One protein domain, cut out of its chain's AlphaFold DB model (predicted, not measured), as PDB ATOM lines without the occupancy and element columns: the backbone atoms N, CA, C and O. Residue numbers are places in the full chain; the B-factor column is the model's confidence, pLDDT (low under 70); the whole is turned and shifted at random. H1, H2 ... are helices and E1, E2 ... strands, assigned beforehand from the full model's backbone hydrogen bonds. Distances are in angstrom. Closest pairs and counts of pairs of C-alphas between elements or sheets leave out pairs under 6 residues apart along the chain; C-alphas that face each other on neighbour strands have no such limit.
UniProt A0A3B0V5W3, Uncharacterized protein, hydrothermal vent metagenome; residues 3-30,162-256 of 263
ATOM      1  N   GLU A   3     -25.161 -37.797  29.477       95.06
ATOM      2  CA  GLU A   3     -25.792 -37.262  30.678       95.06
ATOM      3  C   GLU A   3     -24.766 -36.876  31.740       95.06
ATOM      4  O   GLU A   3     -23.723 -37.518  31.895       95.06
ATOM      5  N   LEU A   4     -25.098 -35.835  32.498       96.06
ATOM      6  CA  LEU A   4     -24.378 -35.428  33.700       96.06
ATOM      7  C   LEU A   4     -25.340 -35.465  34.886       96.06
ATOM      8  O   LEU A   4     -26.450 -34.939  34.798       96.06
ATOM      9  N   VAL A   5     -24.898 -36.057  35.994       96.25
ATOM     10  CA  VAL A   5     -25.635 -36.059  37.262       96.25
ATOM     11  C   VAL A   5     -25.020 -35.020  38.181       96.25
ATOM     12  O   VAL A   5     -23.829 -35.072  38.487       96.25
ATOM     13  N   ILE A   6     -25.840 -34.077  38.624       95.25
ATOM     14  CA  ILE A   6     -25.442 -32.880  39.352       95.25
ATOM     15  C   ILE A   6     -25.970 -32.959  40.781       95.25
ATOM     16  O   ILE A   6     -27.127 -33.308  41.034       95.25
ATOM     17  N   LYS A   7     -25.118 -32.599  41.737       95.19
ATOM     18  CA  LYS A   7     -25.509 -32.464  43.134       95.19
ATOM     19  C   LYS A   7     -26.404 -31.241  43.323       95.19
ATOM     20  O   LYS A   7     -25.988 -30.137  42.992       95.19
ATOM     21  N   ILE A   8     -27.566 -31.442  43.950       93.38
ATOM     22  CA  ILE A   8     -28.439 -30.354  44.416       93.38
ATOM     23  C   ILE A   8     -28.311 -30.174  45.932       93.38
ATOM     24  O   ILE A   8     -28.505 -31.118  46.713       93.38
ATOM     25  N   GLY A   9     -27.936 -28.965  46.338       89.88
ATOM     26  CA  GLY A   9     -27.636 -28.536  47.700       89.88
ATOM     27  C   GLY A   9     -26.310 -29.078  48.250       89.88
ATOM     28  O   GLY A   9     -25.958 -30.247  48.048       89.88
ATOM     29  N   SER A  10     -25.596 -28.253  49.018       88.50
ATOM     30  CA  SER A  10     -24.392 -28.663  49.754       88.50
ATOM     31  C   SER A  10     -24.749 -29.388  51.053       88.50
ATOM     32  O   SER A  10     -25.705 -29.034  51.737       88.50
ATOM     33  N   VAL A  11     -23.965 -30.407  51.413       80.88
ATOM     34  CA  VAL A  11     -24.100 -31.102  52.714       80.88
ATOM     35  C   VAL A  11     -23.315 -30.379  53.815       80.88
ATOM     36  O   VAL A  11     -23.675 -30.435  54.984       80.88
ATOM     37  N   SER A  12     -22.229 -29.704  53.440       85.81
ATOM     38  CA  SER A  12     -21.333 -28.974  54.334       85.81
ATOM     39  C   SER A  12     -20.651 -27.854  53.555       85.81
ATOM     40  O   SER A  12     -20.415 -28.008  52.359       85.81
ATOM     41  N   ALA A  13     -20.286 -26.766  54.236       85.75
ATOM     42  CA  ALA A  13     -19.467 -25.699  53.662       85.75
ATOM     43  C   ALA A  13     -18.012 -26.136  53.397       85.75
ATOM     44  O   ALA A  13     -17.289 -25.461  52.669       85.75
ATOM     45  N   ASN A  14     -17.566 -27.258  53.978       86.19
ATOM     46  CA  ASN A  14     -16.221 -27.769  53.742       86.19
ATOM     47  C   ASN A  14     -16.106 -28.333  52.303       86.19
ATOM     48  O   ASN A  14     -16.813 -29.292  51.969       86.19
ATOM     49  N   PRO A  15     -15.191 -27.797  51.468       83.31
ATOM     50  CA  PRO A  15     -15.021 -28.191  50.068       83.31
ATOM     51  C   PRO A  15     -14.583 -29.652  49.870       83.31
ATOM     52  O   PRO A  15     -14.774 -30.201  48.781       83.31
ATOM     53  N   ALA A  16     -14.073 -30.310  50.914       85.31
ATOM     54  CA  ALA A  16     -13.777 -31.743  50.918       85.31
ATOM     55  C   ALA A  16     -15.042 -32.632  50.895       85.31
ATOM     56  O   ALA A  16     -14.936 -33.854  50.758       85.31
ATOM     57  N   HIS A  17     -16.243 -32.049  50.990       90.75
ATOM     58  CA  HIS A  17     -17.521 -32.714  50.717       90.75
ATOM     59  C   HIS A  17     -18.117 -32.268  49.378       90.75
ATOM     60  O   HIS A  17     -17.746 -31.229  48.837       90.75
ATOM     61  N   TYR A  18     -19.079 -33.043  48.868       92.38
ATOM     62  CA  TYR A  18     -19.840 -32.666  47.677       92.38
ATOM     63  C   TYR A  18     -20.622 -31.373  47.900       92.38
ATOM     64  O   TYR A  18     -21.382 -31.246  48.867       92.38
ATOM     65  N   GLN A  19     -20.432 -30.450  46.968       94.12
ATOM     66  CA  GLN A  19     -21.050 -29.134  46.949       94.12
ATOM     67  C   GLN A  19     -22.196 -29.083  45.945       94.12
ATOM     68  O   GLN A  19     -22.264 -29.895  45.024       94.12
ATOM     69  N   ASP A  20     -23.095 -28.121  46.126       94.19
ATOM     70  CA  ASP A  20     -24.111 -27.804  45.127       94.19
ATOM     71  C   ASP A  20     -23.474 -27.512  43.756       94.19
ATOM     72  O   ASP A  20     -22.438 -26.846  43.665       94.19
ATOM     73  N   GLY A  21     -24.063 -28.054  42.692       94.06
ATOM     74  CA  GLY A  21     -23.540 -27.939  41.330       94.06
ATOM     75  C   GLY A  21     -22.392 -28.893  40.981       94.06
ATOM     76  O   GLY A  21     -21.943 -28.887  39.834       94.06
ATOM     77  N   ASP A  22     -21.918 -29.729  41.909       95.50
ATOM     78  CA  ASP A  22     -20.893 -30.735  41.609       95.50
ATOM     79  C   ASP A  22     -21.387 -31.766  40.600       95.50
ATOM     80  O   ASP A  22     -22.464 -32.338  40.764       95.50
ATOM     81  N   ILE A  23     -20.552 -32.077  39.607       96.00
ATOM     82  CA  ILE A  23     -20.799 -33.197  38.697       96.00
ATOM     83  C   ILE A  23     -20.413 -34.489  39.420       96.00
ATOM     84  O   ILE A  23     -19.235 -34.789  39.627       96.00
ATOM     85  N   LEU A  24     -21.413 -35.252  39.842       95.00
ATOM     86  CA  LEU A  24     -21.235 -36.496  40.583       95.00
ATOM     87  C   LEU A  24     -20.817 -37.629  39.658       95.00
ATOM     88  O   LEU A  24     -19.827 -38.300  39.951       95.00
ATOM     89  N   GLU A  25     -21.541 -37.764  38.548       95.50
ATOM     90  CA  GLU A  25     -21.359 -38.794  37.532       95.50
ATOM     91  C   GLU A  25     -21.493 -38.209  36.125       95.50
ATOM     92  O   GLU A  25     -22.208 -37.228  35.899       95.50
ATOM     93  N   ALA A  26     -20.797 -38.835  35.178       95.38
ATOM     94  CA  ALA A  26     -20.814 -38.473  33.769       95.38
ATOM     95  C   ALA A  26     -20.958 -39.735  32.904       95.38
ATOM     96  O   ALA A  26     -20.067 -40.596  32.859       95.38
ATOM     97  N   PHE A  27     -22.078 -39.826  32.192       95.31
ATOM     98  CA  PHE A  27     -22.446 -40.968  31.365       95.31
ATOM     99  C   PHE A  27     -22.435 -40.567  29.894       95.31
ATOM    100  O   PHE A  27     -23.369 -39.948  29.397       95.31
ATOM    101  N   ASN A  28     -21.373 -40.921  29.173       93.88
ATOM    102  CA  ASN A  28     -21.378 -40.790  27.718       93.88
ATOM    103  C   ASN A  28     -22.267 -41.853  27.065       93.88
ATOM    104  O   ASN A  28     -22.634 -42.852  27.697       93.88
ATOM    105  N   ARG A  29     -22.548 -41.687  25.768       92.56
ATOM    106  CA  ARG A  29     -23.363 -42.647  25.009       92.56
ATOM    107  C   ARG A  29     -22.839 -44.075  25.142       92.56
ATOM    108  O   ARG A  29     -23.620 -45.010  25.277       92.56
ATOM    109  N   ARG A  30     -21.515 -44.252  25.122       91.94
ATOM    110  CA  ARG A  30     -20.864 -45.565  25.239       91.94
ATOM    111  C   ARG A  30     -21.228 -46.265  26.550       91.94
ATOM    112  O   ARG A  30     -21.610 -47.429  26.523       91.94
ATOM    113  N   GLN A 162     -31.552 -44.491  25.265       90.19
ATOM    114  CA  GLN A 162     -30.731 -43.280  25.101       90.19
ATOM    115  C   GLN A 162     -30.375 -42.572  26.415       90.19
ATOM    116  O   GLN A 162     -29.442 -41.768  26.424       90.19
ATOM    117  N   LEU A 163     -31.099 -42.860  27.501       92.81
ATOM    118  CA  LEU A 163     -30.946 -42.201  28.801       92.81
ATOM    119  C   LEU A 163     -30.390 -43.151  29.852       92.81
ATOM    120  O   LEU A 163     -30.774 -44.312  29.853       92.81
ATOM    121  N   TRP A 164     -29.569 -42.695  30.798       93.88
ATOM    122  CA  TRP A 164     -29.078 -43.576  31.866       93.88
ATOM    123  C   TRP A 164     -30.244 -44.089  32.739       93.88
ATOM    124  O   TRP A 164     -31.136 -43.302  33.086       93.88
ATOM    125  N   PRO A 165     -30.275 -45.375  33.135       91.75
ATOM    126  CA  PRO A 165     -31.358 -45.930  33.947       91.75
ATOM    127  C   PRO A 165     -31.237 -45.492  35.416       91.75
ATOM    128  O   PRO A 165     -30.891 -46.276  36.295       91.75
ATOM    129  N   LEU A 166     -31.514 -44.216  35.693       92.19
ATOM    130  CA  LEU A 166     -31.542 -43.679  37.052       92.19
ATOM    131  C   LEU A 166     -32.730 -44.245  37.827       92.19
ATOM    132  O   LEU A 166     -33.876 -44.199  37.367       92.19
ATOM    133  N   SER A 167     -32.467 -44.708  39.042       92.69
ATOM    134  CA  SER A 167     -33.499 -45.080  40.001       92.69
ATOM    135  C   SER A 167     -34.299 -43.857  40.454       92.69
ATOM    136  O   SER A 167     -33.821 -42.721  40.449       92.69
ATOM    137  N   LYS A 168     -35.522 -44.092  40.941       92.56
ATOM    138  CA  LYS A 168     -36.370 -43.032  41.513       92.56
ATOM    139  C   LYS A 168     -35.654 -42.244  42.616       92.56
ATOM    140  O   LYS A 168     -35.782 -41.028  42.692       92.56
ATOM    141  N   ARG A 169     -34.876 -42.932  43.458       91.69
ATOM    142  CA  ARG A 169     -34.136 -42.296  44.555       91.69
ATOM    143  C   ARG A 169     -33.029 -41.377  44.040       91.69
ATOM    144  O   ARG A 169     -32.786 -40.338  44.642       91.69
ATOM    145  N   GLU A 170     -32.368 -41.743  42.946       92.38
ATOM    146  CA  GLU A 170     -31.350 -40.893  42.325       92.38
ATOM    147  C   GLU A 170     -31.971 -39.648  41.697       92.38
ATOM    148  O   GLU A 170     -31.461 -38.558  41.926       92.38
ATOM    149  N   ARG A 171     -33.107 -39.785  41.001       92.62
ATOM    150  CA  ARG A 171     -33.841 -38.647  40.417       92.62
ATOM    151  C   ARG A 171     -34.445 -37.699  41.457       92.62
ATOM    152  O   ARG A 171     -34.627 -36.520  41.195       92.62
ATOM    153  N   GLN A 172     -34.729 -38.205  42.655       91.62
ATOM    154  CA  GLN A 172     -35.121 -37.393  43.808       91.62
ATOM    155  C   GLN A 172     -33.932 -36.674  44.462       91.62
ATOM    156  O   GLN A 172     -34.070 -35.582  45.005       91.62
ATOM    157  N   ALA A 173     -32.759 -37.311  44.490       90.44
ATOM    158  CA  ALA A 173     -31.599 -36.798  45.215       90.44
ATOM    159  C   ALA A 173     -30.724 -35.847  44.384       90.44
ATOM    160  O   ALA A 173     -30.011 -35.014  44.961       90.44
ATOM    161  N   TYR A 174     -30.739 -36.005  43.062       93.81
ATOM    162  CA  TYR A 174     -29.813 -35.373  42.133       93.81
ATOM    163  C   TYR A 174     -30.534 -34.876  40.885       93.81
ATOM    164  O   TYR A 174     -31.545 -35.432  40.468       93.81
ATOM    165  N   LEU A 175     -29.956 -33.861  40.250       94.69
ATOM    166  CA  LEU A 175     -30.427 -33.357  38.971       94.69
ATOM    167  C   LEU A 175     -29.637 -34.017  37.848       94.69
ATOM    168  O   LEU A 175     -28.432 -33.809  37.735       94.69
ATOM    169  N   ALA A 176     -30.311 -34.776  36.995       95.00
ATOM    170  CA  ALA A 176     -29.707 -35.309  35.785       95.00
ATOM    171  C   ALA A 176     -30.085 -34.452  34.573       95.00
ATOM    172  O   ALA A 176     -31.256 -34.123  34.378       95.00
ATOM    173  N   ILE A 177     -29.091 -34.097  33.757       94.44
ATOM    174  CA  ILE A 177     -29.285 -33.307  32.539       94.44
ATOM    175  C   ILE A 177     -28.709 -34.019  31.323       94.44
ATOM    176  O   ILE A 177     -27.652 -34.651  31.403       94.44
ATOM    177  N   SER A 178     -29.377 -33.857  30.185       94.88
ATOM    178  CA  SER A 178     -28.885 -34.333  28.896       94.88
ATOM    179  C   SER A 178     -27.930 -33.315  28.285       94.88
ATOM    180  O   SER A 178     -28.210 -32.114  28.232       94.88
ATOM    181  N   VAL A 179     -26.800 -33.797  27.784       94.25
ATOM    182  CA  VAL A 179     -25.782 -32.995  27.110       94.25
ATOM    183  C   VAL A 179     -25.370 -33.617  25.776       94.25
ATOM    184  O   VAL A 179     -25.685 -34.772  25.457       94.25
ATOM    185  N   GLN A 180     -24.663 -32.844  24.952       93.81
ATOM    186  CA  GLN A 180     -23.944 -33.401  23.803       93.81
ATOM    187  C   GLN A 180     -22.939 -34.479  24.250       93.81
ATOM    188  O   GLN A 180     -22.421 -34.433  25.367       93.81
ATOM    189  N   ASP A 181     -22.678 -35.454  23.380       93.31
ATOM    190  CA  ASP A 181     -21.832 -36.601  23.721       93.31
ATOM    191  C   ASP A 181     -20.371 -36.196  23.999       93.31
ATOM    192  O   ASP A 181     -19.889 -35.175  23.502       93.31
ATOM    193  N   PHE A 182     -19.665 -36.996  24.799       94.12
ATOM    194  CA  PHE A 182     -18.284 -36.728  25.210       94.12
ATOM    195  C   PHE A 182     -17.455 -38.008  25.363       94.12
ATOM    196  O   PHE A 182     -17.961 -39.118  25.525       94.12
ATOM    197  N   THR A 183     -16.133 -37.860  25.326       91.88
ATOM    198  CA  THR A 183     -15.197 -38.990  25.435       91.88
ATOM    199  C   THR A 183     -15.092 -39.517  26.869       91.88
ATOM    200  O   THR A 183     -15.366 -38.803  27.831       91.88
ATOM    201  N   ASP A 184     -14.621 -40.756  27.050       89.81
ATOM    202  CA  ASP A 184     -14.361 -41.297  28.395       89.81
ATOM    203  C   ASP A 184     -13.336 -40.472  29.187       89.81
ATOM    204  O   ASP A 184     -13.426 -40.385  30.411       89.81
ATOM    205  N   ASN A 185     -12.376 -39.847  28.500       91.56
ATOM    206  CA  ASN A 185     -11.399 -38.969  29.139       91.56
ATOM    207  C   ASN A 185     -12.076 -37.710  29.688       91.56
ATOM    208  O   ASN A 185     -11.810 -37.317  30.819       91.56
ATOM    209  N   GLN A 186     -12.997 -37.109  28.929       92.56
ATOM    210  CA  GLN A 186     -13.796 -35.979  29.407       92.56
ATOM    211  C   GLN A 186     -14.714 -36.384  30.560       92.56
ATOM    212  O   GLN A 186     -14.754 -35.682  31.566       92.56
ATOM    213  N   ALA A 187     -15.360 -37.552  30.472       92.12
ATOM    214  CA  ALA A 187     -16.155 -38.105  31.567       92.12
ATOM    215  C   ALA A 187     -15.333 -38.198  32.864       92.12
ATOM    216  O   ALA A 187     -15.776 -37.751  33.919       92.12
ATOM    217  N   ALA A 188     -14.104 -38.724  32.770       92.19
ATOM    218  CA  ALA A 188     -13.183 -38.819  33.898       92.19
ATOM    219  C   ALA A 188     -12.755 -37.441  34.429       92.19
ATOM    220  O   ALA A 188     -12.631 -37.274  35.639       92.19
ATOM    221  N   LEU A 189     -12.557 -36.451  33.553       92.06
ATOM    222  CA  LEU A 189     -12.230 -35.079  33.951       92.06
ATOM    223  C   LEU A 189     -13.383 -34.395  34.693       92.06
ATOM    224  O   LEU A 189     -13.126 -33.701  35.677       92.06
ATOM    225  N   PHE A 190     -14.632 -34.606  34.269       92.81
ATOM    226  CA  PHE A 190     -15.806 -34.005  34.909       92.81
ATOM    227  C   PHE A 190     -15.976 -34.443  36.365       92.81
ATOM    228  O   PHE A 190     -16.295 -33.623  37.222       92.81
ATOM    229  N   VAL A 191     -15.686 -35.712  36.662       93.88
ATOM    230  CA  VAL A 191     -15.842 -36.279  38.012       93.88
ATOM    231  C   VAL A 191     -14.552 -36.256  38.840       93.88
ATOM    232  O   VAL A 191     -14.522 -36.754  39.968       93.88
ATOM    233  N   ARG A 192     -13.461 -35.696  38.305       93.00
ATOM    234  CA  ARG A 192     -12.143 -35.765  38.944       93.00
ATOM    235  C   ARG A 192     -12.096 -34.918  40.224       93.00
ATOM    236  O   ARG A 192     -12.476 -33.739  40.164       93.00
ATOM    237  N   PRO A 193     -11.575 -35.452  41.345       92.44
ATOM    238  CA  PRO A 193     -11.301 -34.657  42.536       92.44
ATOM    239  C   PRO A 193     -10.128 -33.693  42.328       92.44
ATOM    240  O   PRO A 193      -9.306 -33.856  41.426       92.44
ATOM    241  N   GLU A 194     -10.049 -32.691  43.193       90.12
ATOM    242  CA  GLU A 194      -8.863 -31.859  43.360       90.12
ATOM    243  C   GLU A 194      -8.068 -32.405  44.549       90.12
ATOM    244  O   GLU A 194      -8.620 -32.616  45.633       90.12
ATOM    245  N   LEU A 195      -6.789 -32.692  44.313       89.88
ATOM    246  CA  LEU A 195      -5.885 -33.293  45.286       89.88
ATOM    247  C   LEU A 195      -4.744 -32.323  45.586       89.88
ATOM    248  O   LEU A 195      -4.249 -31.648  44.681       89.88
ATOM    249  N   LYS A 196      -4.303 -32.287  46.841       89.75
ATOM    250  CA  LYS A 196      -3.122 -31.547  47.287       89.75
ATOM    251  C   LYS A 196      -2.125 -32.522  47.891       89.75
ATOM    252  O   LYS A 196      -2.492 -33.317  48.746       89.75
ATOM    253  N   LEU A 197      -0.870 -32.443  47.461       89.44
ATOM    254  CA  LEU A 197       0.218 -33.183  48.094       89.44
ATOM    255  C   LEU A 197       0.420 -32.640  49.516       89.44
ATOM    256  O   LEU A 197       0.619 -31.435  49.691       89.44
ATOM    257  N   ILE A 198       0.335 -33.514  50.514       91.81
ATOM    258  CA  ILE A 198       0.517 -33.161  51.929       91.81
ATOM    259  C   ILE A 198       1.828 -33.689  52.508       91.81
ATOM    260  O   ILE A 198       2.260 -33.218  53.556       91.81
ATOM    261  N   GLY A 199       2.487 -34.620  51.823       90.19
ATOM    262  CA  GLY A 199       3.780 -35.143  52.234       90.19
ATOM    263  C   GLY A 199       4.131 -36.418  51.490       90.19
ATOM    264  O   GLY A 199       3.525 -36.737  50.470       90.19
ATOM    265  N   VAL A 200       5.097 -37.145  52.038       90.19
ATOM    266  CA  VAL A 200       5.571 -38.437  51.542       90.19
ATOM    267  C   VAL A 200       5.506 -39.420  52.711       90.19
ATOM    268  O   VAL A 200       5.824 -39.044  53.839       90.19
ATOM    269  N   ASN A 201       5.028 -40.642  52.477       89.19
ATOM    270  CA  ASN A 201       4.953 -41.669  53.517       89.19
ATOM    271  C   ASN A 201       6.339 -42.296  53.784       89.19
ATOM    272  O   ASN A 201       7.294 -42.075  53.040       89.19
ATOM    273  N   ASP A 202       6.442 -43.154  54.802       88.12
ATOM    274  CA  ASP A 202       7.699 -43.839  55.162       88.12
ATOM    275  C   ASP A 202       8.258 -44.758  54.054       88.12
ATOM    276  O   ASP A 202       9.388 -45.236  54.145       88.12
ATOM    277  N   ARG A 203       7.471 -45.030  53.005       87.06
ATOM    278  CA  ARG A 203       7.866 -45.827  51.834       87.06
ATOM    279  C   ARG A 203       8.362 -44.973  50.668       87.06
ATOM    280  O   ARG A 203       8.791 -45.535  49.666       87.06
ATOM    281  N   GLY A 204       8.332 -43.646  50.794       87.38
ATOM    282  CA  GLY A 204       8.694 -42.732  49.717       87.38
ATOM    283  C   GLY A 204       7.554 -42.423  48.740       87.38
ATOM    284  O   GLY A 204       7.813 -41.783  47.724       87.38
ATOM    285  N   ASP A 205       6.315 -42.843  49.023       89.31
ATOM    286  CA  ASP A 205       5.165 -42.543  48.167       89.31
ATOM    287  C   ASP A 205       4.532 -41.195  48.532       89.31
ATOM    288  O   ASP A 205       4.309 -40.892  49.710       89.31
ATOM    289  N   ASP A 206       4.159 -40.425  47.511       91.31
ATOM    290  CA  ASP A 206       3.391 -39.190  47.648       91.31
ATOM    291  C   ASP A 206       2.043 -39.434  48.350       91.31
ATOM    292  O   ASP A 206       1.228 -40.265  47.935       91.31
ATOM    293  N   VAL A 207       1.771 -38.656  49.397       88.38
ATOM    294  CA  VAL A 207       0.508 -38.671  50.140       88.38
ATOM    295  C   VAL A 207      -0.317 -37.453  49.749       88.38
ATOM    296  O   VAL A 207       0.102 -36.308  49.933       88.38
ATOM    297  N   PHE A 208      -1.524 -37.700  49.244       89.00
ATOM    298  CA  PHE A 208      -2.450 -36.662  48.806       89.00
ATOM    299  C   PHE A 208      -3.641 -36.531  49.754       89.00
ATOM    300  O   PHE A 208      -4.210 -37.532  50.186       89.00
ATOM    301  N   ASP A 209      -4.065 -35.295  49.995       88.88
ATOM    302  CA  ASP A 209      -5.340 -34.971  50.628       88.88
ATOM    303  C   ASP A 209      -6.339 -34.424  49.599       88.88
ATOM    304  O   ASP A 209      -5.965 -33.803  48.597       88.88
ATOM    305  N   VAL A 210      -7.629 -34.665  49.833       87.94
ATOM    306  CA  VAL A 210      -8.711 -34.246  48.936       87.94
ATOM    307  C   VAL A 210      -9.158 -32.841  49.317       87.94
ATOM    308  O   VAL A 210      -9.970 -32.660  50.222       87.94
ATOM    309  N   THR A 211      -8.701 -31.836  48.571       88.50
ATOM    310  CA  THR A 211      -9.148 -30.450  48.770       88.50
ATOM    311  C   THR A 211     -10.572 -30.244  48.271       88.50
ATOM    312  O   THR A 211     -11.347 -29.516  48.893       88.50
ATOM    313  N   ARG A 212     -10.938 -30.903  47.160       88.88
ATOM    314  CA  ARG A 212     -12.311 -30.938  46.642       88.88
ATOM    315  C   ARG A 212     -12.682 -32.302  46.102       88.88
ATOM    316  O   ARG A 212     -11.933 -32.902  45.333       88.88
ATOM    317  N   LYS A 213     -13.904 -32.755  46.387       90.12
ATOM    318  CA  LYS A 213     -14.418 -34.003  45.795       90.12
ATOM    319  C   LYS A 213     -14.576 -33.913  44.282       90.12
ATOM    320  O   LYS A 213     -14.434 -34.938  43.618       90.12
ATOM    321  N   ARG A 214     -14.849 -32.717  43.749       91.44
ATOM    322  CA  ARG A 214     -15.005 -32.440  42.314       91.44
ATOM    323  C   ARG A 214     -14.349 -31.125  41.920       91.44
ATOM    324  O   ARG A 214     -14.518 -30.113  42.601       91.44
ATOM    325  N   SER A 215     -13.618 -31.169  40.810       88.56
ATOM    326  CA  SER A 215     -12.919 -30.023  40.213       88.56
ATOM    327  C   SER A 215     -13.783 -29.229  39.225       88.56
ATOM    328  O   SER A 215     -13.501 -28.059  38.970       88.56
ATOM    329  N   GLN A 216     -14.846 -29.839  38.699       92.50
ATOM    330  CA  GLN A 216     -15.800 -29.205  37.789       92.50
ATOM    331  C   GLN A 216     -17.138 -28.957  38.491       92.50
ATOM    332  O   GLN A 216     -17.531 -29.717  39.379       92.50
ATOM    333  N   LEU A 217     -17.833 -27.897  38.079       93.81
ATOM    334  CA  LEU A 217     -19.170 -27.543  38.544       93.81
ATOM    335  C   LEU A 217     -20.083 -27.146  37.379       93.81
ATOM    336  O   LEU A 217     -19.618 -26.728  36.316       93.81
ATOM    337  N   ILE A 218     -21.386 -27.194  37.625       93.94
ATOM    338  CA  ILE A 218     -22.418 -26.586  36.787       93.94
ATOM    339  C   ILE A 218     -23.251 -25.671  37.677       93.94
ATOM    340  O   ILE A 218     -23.807 -26.111  38.682       93.94
ATOM    341  N   ASN A 219     -23.362 -24.396  37.299       92.50
ATOM    342  CA  ASN A 219     -24.306 -23.493  37.952       92.50
ATOM    343  C   ASN A 219     -25.711 -23.753  37.391       92.50
ATOM    344  O   ASN A 219     -26.157 -23.081  36.462       92.50
ATOM    345  N   TRP A 220     -26.367 -24.773  37.937       91.69
ATOM    346  CA  TRP A 220     -27.661 -25.249  37.463       91.69
ATOM    347  C   TRP A 220     -28.788 -24.221  37.657       91.69
ATOM    348  O   TRP A 220     -29.726 -24.221  36.869       91.69
ATOM    349  N   LYS A 221     -28.666 -23.299  38.626       91.25
ATOM    350  CA  LYS A 221     -29.633 -22.209  38.861       91.25
ATOM    351  C   LYS A 221     -29.688 -21.200  37.712       91.25
ATOM    352  O   LYS A 221     -30.713 -20.580  37.467       91.25
ATOM    353  N   ASN A 222     -28.591 -21.070  36.967       90.12
ATOM    354  CA  ASN A 222     -28.524 -20.198  35.794       90.12
ATOM    355  C   ASN A 222     -29.008 -20.887  34.508       90.12
ATOM    356  O   ASN A 222     -28.966 -20.276  33.439       90.12
ATOM    357  N   LEU A 223     -29.403 -22.160  34.574       90.31
ATOM    358  CA  LEU A 223     -29.946 -22.872  33.426       90.31
ATOM    359  C   LEU A 223     -31.447 -22.595  33.316       90.31
ATOM    360  O   LEU A 223     -32.170 -22.609  34.309       90.31
ATOM    361  N   SER A 224     -31.933 -22.402  32.092       89.75
ATOM    362  CA  SER A 224     -33.368 -22.301  31.818       89.75
ATOM    363  C   SER A 224     -34.015 -23.686  31.914       89.75
ATOM    364  O   SER A 224     -34.167 -24.370  30.905       89.75
ATOM    365  N   LEU A 225     -34.336 -24.126  33.132       91.19
ATOM    366  CA  LEU A 225     -34.943 -25.431  33.405       91.19
ATOM    367  C   LEU A 225     -36.482 -25.360  33.329       91.19
ATOM    368  O   LEU A 225     -37.063 -24.329  33.668       91.19
ATOM    369  N   PRO A 226     -37.174 -26.450  32.940       91.56
ATOM    370  CA  PRO A 226     -38.639 -26.487  32.858       91.56
ATOM    371  C   PRO A 226     -39.322 -26.656  34.229       91.56
ATOM    372  O   PRO A 226     -40.534 -26.841  34.303       91.56
ATOM    373  N   VAL A 227     -38.551 -26.637  35.318       90.81
ATOM    374  CA  VAL A 227     -38.992 -26.870  36.697       90.81
ATOM    375  C   VAL A 227     -38.426 -25.783  37.604       90.81
ATOM    376  O   VAL A 227     -37.334 -25.273  37.359       90.81
ATOM    377  N   SER A 228     -39.165 -25.419  38.652       91.19
ATOM    378  CA  SER A 228     -38.724 -24.391  39.597       91.19
ATOM    379  C   SER A 228     -37.633 -24.907  40.539       91.19
ATOM    380  O   SER A 228     -37.575 -26.097  40.859       91.19
ATOM    381  N   GLU A 229     -36.798 -23.995  41.047       89.88
ATOM    382  CA  GLU A 229     -35.743 -24.326  42.019       89.88
ATOM    383  C   GLU A 229     -36.299 -25.024  43.268       89.88
ATOM    384  O   GLU A 229     -35.736 -26.015  43.723       89.88
ATOM    385  N   ALA A 230     -37.453 -24.573  43.774       89.75
ATOM    386  CA  ALA A 230     -38.085 -25.154  44.958       89.75
ATOM    387  C   ALA A 230     -38.470 -26.633  44.773       89.75
ATOM    388  O   ALA A 230     -38.449 -27.400  45.735       89.75
ATOM    389  N   ILE A 231     -38.812 -27.049  43.548       89.81
ATOM    390  CA  ILE A 231     -39.109 -28.453  43.239       89.81
ATOM    391  C   ILE A 231     -37.815 -29.273  43.207       89.81
ATOM    392  O   ILE A 231     -37.784 -30.366  43.760       89.81
ATOM    393  N   LEU A 232     -36.745 -28.738  42.613       87.38
ATOM    394  CA  LEU A 232     -35.442 -29.410  42.533       87.38
ATOM    395  C   LEU A 232     -34.766 -29.576  43.896       87.38
ATOM    396  O   LEU A 232     -34.112 -30.585  44.153       87.38
ATOM    397  N   GLU A 233     -34.927 -28.600  44.787       88.50
ATOM    398  CA  GLU A 233     -34.421 -28.684  46.158       88.50
ATOM    399  C   GLU A 233     -35.270 -29.636  47.027       88.50
ATOM    400  O   GLU A 233     -34.791 -30.156  48.043       88.50
ATOM    401  N   ASN A 234     -36.507 -29.934  46.607       89.50
ATOM    402  CA  ASN A 234     -37.387 -30.872  47.286       89.50
ATOM    403  C   ASN A 234     -37.104 -32.335  46.899       89.50
ATOM    404  O   ASN A 234     -37.671 -32.897  45.961       89.50
ATOM    405  N   LYS A 235     -36.325 -33.005  47.748       87.38
ATOM    406  CA  LYS A 235     -35.894 -34.403  47.578       87.38
ATOM    407  C   LYS A 235     -36.994 -35.460  47.720       87.38
ATOM    408  O   LYS A 235     -36.692 -36.651  47.723       87.38
ATOM    409  N   THR A 236     -38.258 -35.077  47.896       88.88
ATOM    410  CA  THR A 236     -39.376 -36.034  47.880       88.88
ATOM    411  C   THR A 236     -39.977 -36.199  46.487       88.88
ATOM    412  O   THR A 236     -40.635 -37.208  46.222       88.88
ATOM    413  N   VAL A 237     -39.772 -35.223  45.599       89.69
ATOM    414  CA  VAL A 237     -40.362 -35.202  44.256       89.69
ATOM    415  C   VAL A 237     -39.414 -35.874  43.269       89.69
ATOM    416  O   VAL A 237     -38.217 -35.615  43.270       89.69
ATOM    417  N   ASP A 238     -39.952 -36.774  42.448       90.56
ATOM    418  CA  ASP A 238     -39.212 -37.380  41.338       90.56
ATOM    419  C   ASP A 238     -39.199 -36.391  40.167       90.56
ATOM    420  O   ASP A 238     -40.263 -36.052  39.643       90.56
ATOM    421  N   VAL A 239     -38.019 -35.888  39.804       88.06
ATOM    422  CA  VAL A 239     -37.851 -34.890  38.744       88.06
ATOM    423  C   VAL A 239     -36.949 -35.456  37.655       88.06
ATOM    424  O   VAL A 239     -35.791 -35.785  37.899       88.06
ATOM    425  N   ASP A 240     -37.467 -35.525  36.429       90.44
ATOM    426  CA  ASP A 240     -36.703 -35.938  35.253       90.44
ATOM    427  C   ASP A 240     -36.929 -34.959  34.100       90.44
ATOM    428  O   ASP A 240     -38.019 -34.878  33.536       90.44
ATOM    429  N   ILE A 241     -35.889 -34.197  33.760       90.75
ATOM    430  CA  ILE A 241     -35.939 -33.178  32.701       90.75
ATOM    431  C   ILE A 241     -35.162 -33.587  31.446       90.75
ATOM    432  O   ILE A 241     -35.025 -32.800  30.507       90.75
ATOM    433  N   ARG A 242     -34.626 -34.811  31.415       90.88
ATOM    434  CA  ARG A 242     -33.652 -35.250  30.406       90.88
ATOM    435  C   ARG A 242     -34.228 -35.365  28.996       90.88
ATOM    436  O   ARG A 242     -33.485 -35.238  28.027       90.88
ATOM    437  N   ASN A 243     -35.542 -35.546  28.877       86.44
ATOM    438  CA  ASN A 243     -36.246 -35.552  27.591       86.44
ATOM    439  C   ASN A 243     -36.600 -34.147  27.083       86.44
ATOM    440  O   ASN A 243     -36.998 -33.999  25.931       86.44
ATOM    441  N   SER A 244     -36.501 -33.120  27.929       84.75
ATOM    442  CA  SER A 244     -37.010 -31.783  27.610       84.75
ATOM    443  C   SER A 244     -35.950 -30.860  27.020       84.75
ATOM    444  O   SER A 244     -36.282 -29.990  26.220       84.75
ATOM    445  N   LEU A 245     -34.687 -31.010  27.430       86.81
ATOM    446  CA  LEU A 245     -33.607 -30.092  27.073       86.81
ATOM    447  C   LEU A 245     -32.303 -30.842  26.829       86.81
ATOM    448  O   LEU A 245     -31.960 -31.762  27.567       86.81
ATOM    449  N   GLN A 246     -31.545 -30.376  25.839       90.44
ATOM    450  CA  GLN A 246     -30.175 -30.805  25.597       90.44
ATOM    451  C   GLN A 246     -29.239 -29.604  25.712       90.44
ATOM    452  O   GLN A 246     -29.421 -28.598  25.025       90.44
ATOM    453  N   PHE A 247     -28.222 -29.719  26.562       91.88
ATOM    454  CA  PHE A 247     -27.248 -28.656  26.778       91.88
ATOM    455  C   PHE A 247     -25.900 -28.945  26.106       91.88
ATOM    456  O   PHE A 247     -25.479 -30.087  25.909       91.88
ATOM    457  N   ASP A 248     -25.174 -27.879  25.795       92.19
ATOM    458  CA  ASP A 248     -23.778 -27.953  25.376       92.19
ATOM    459  C   ASP A 248     -22.886 -27.927  26.624       92.19
ATOM    460  O   ASP A 248     -22.798 -26.903  27.310       92.19
ATOM    461  N   TYR A 249     -22.222 -29.051  26.925       91.00
ATOM    462  CA  TYR A 249     -21.390 -29.158  28.126       91.00
ATOM    463  C   TYR A 249     -20.277 -28.097  28.152       91.00
ATOM    464  O   TYR A 249     -19.903 -27.644  29.229       91.00
ATOM    465  N   SER A 250     -19.771 -27.658  26.993       88.88
ATOM    466  CA  SER A 250     -18.668 -26.688  26.917       88.88
ATOM    467  C   SER A 250     -19.069 -25.291  27.400       88.88
ATOM    468  O   SER A 250     -18.213 -24.507  27.802       88.88
ATOM    469  N   LYS A 251     -20.374 -24.994  27.406       89.94
ATOM    470  CA  LYS A 251     -20.934 -23.706  27.839       89.94
ATOM    471  C   LYS A 251     -21.350 -23.696  29.306       89.94
ATOM    472  O   LYS A 251     -21.404 -22.630  29.914       89.94
ATOM    473  N   ILE A 252     -21.677 -24.862  29.863       91.25
ATOM    474  CA  ILE A 252     -22.273 -24.975  31.204       91.25
ATOM    475  C   ILE A 252     -21.294 -25.512  32.252       91.25
ATOM    476  O   ILE A 252     -21.436 -25.183  33.429       91.25
ATOM    477  N   VAL A 253     -20.315 -26.326  31.841       91.50
ATOM    478  CA  VAL A 253     -19.316 -26.899  32.745       91.50
ATOM    479  C   VAL A 253     -18.221 -25.873  32.980       91.50
ATOM    480  O   VAL A 253     -17.594 -25.383  32.042       91.50
ATOM    481  N   LYS A 254     -17.974 -25.559  34.250       90.56
ATOM    482  CA  LYS A 254     -16.922 -24.637  34.669       90.56
ATOM    483  C   LYS A 254     -15.946 -25.346  35.587       90.56
ATOM    484  O   LYS A 254     -16.346 -26.073  36.496       90.56
ATOM    485  N   THR A 255     -14.661 -25.074  35.390       87.06
ATOM    486  CA  THR A 255     -13.648 -25.461  36.370       87.06
ATOM    487  C   THR A 255     -13.787 -24.547  37.573       87.06
ATOM    488  O   THR A 255     -13.891 -23.332  37.415       87.06
ATOM    489  N   LYS A 256     -13.822 -25.125  38.773       83.75
ATOM    490  CA  LYS A 256     -13.824 -24.331  40.000       83.75
ATOM    491  C   LYS A 256     -12.533 -23.533  40.071       83.75
ATOM    492  O   LYS A 256     -11.457 -24.108  39.895       83.75
TER     493      LYS A 256
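AT A GLANCE: This is residues 3 to 30 and 162 to 256 of the 263 residues of an uncharacterized protein of hydrothermal vent metagenome (UniProt A0A3B0V5W3). A small sheet of three strands, E2, E1 and E3, makes the body, with H2 over its strand E2 and a short strand pair, E6 and E7, packed on it through E6. The twisted hairpin of E4 and E5 reaches out from this body as a long arm and makes the length, while H3 and the unnamed stretch 234 to 248 lie beyond E3. The 123 printed residues hold four named helices and seven named strands, in the order E1 E2 H1 E3 H2 E4 E5 E6 H3 H4 E7; the class is mixed, with under half of the residues in named elements. The three sheets, E2 - E1 - E3, E4 - E5 and E6 - E7, are antiparallel. The whole is only just compact, close to loose, with a radius of gyration of the C-alphas of 16.0 A, and elongated, spanning 53 by 31 by 26 A.

HOW THE PARTS SIT: Inner strand E1, residues 3 to 7, has antiparallel neighbours E2, residues 23 to 27, and E3, residues 174 to 179. N 5 and O 25 are 2.9 A apart, and N 6 and O 175 2.8 A, both within hydrogen-bond range. E1 and E2 form a hairpin. H2, residues 184 to 190, is on the sheet at a height of 8.4 A, over E2 and along the strands at 14 degrees on the local plane; its closest C-alphas to E2 are Ala 187 and Ala 26, 5.2 A. H1, residues 168 to 173, and H4, residues 249 to 252, only graze the sheet. H3, residues 229 to 233, is only just not on it, with 4 pairs of C-alphas within 10 A, and is near H1. E6, residues 216 to 218, pairs with E7, residues 253 to 255, N 217 and O 254 being 2.8 A apart; the closest C-alphas of E6 and E2, Leu 217 and Ile 23, are 5.9 A apart. E4, residues 194 to 200, and E5, residues 206 to 212, form a hairpin, with N 196 and O 209 2.9 A apart; both are apart from E1, E2 and E3. In H1, H2 and H3 every O i to N i+4 pair is within hydrogen-bond range; H4 is too short for one.

IN THESE COORDINATES: E1 begins at C-alpha 3, (-25.792, -37.262, 30.678), and is 13.4 A long; E2 is 10.8 A and E3 15.7 A. E4 and E5 are each 17.8 A, E4 ending at C-alpha 200, (5.571, -38.437, 51.542). E7 ends at C-alpha 255, (-13.648, -25.461, 36.370).

THE WHOLE: The C-alphas farthest apart, Asp 202 and Pro 226, are 54.3 A apart. Residues 31 to 161 are not printed; C-alphas 30 and 162 are 10.1 A apart across the cut. The links E1 to E2 and H3 to H4 are long. Mean pLDDT of the printed part is 91.0, and no printed residue is under 70.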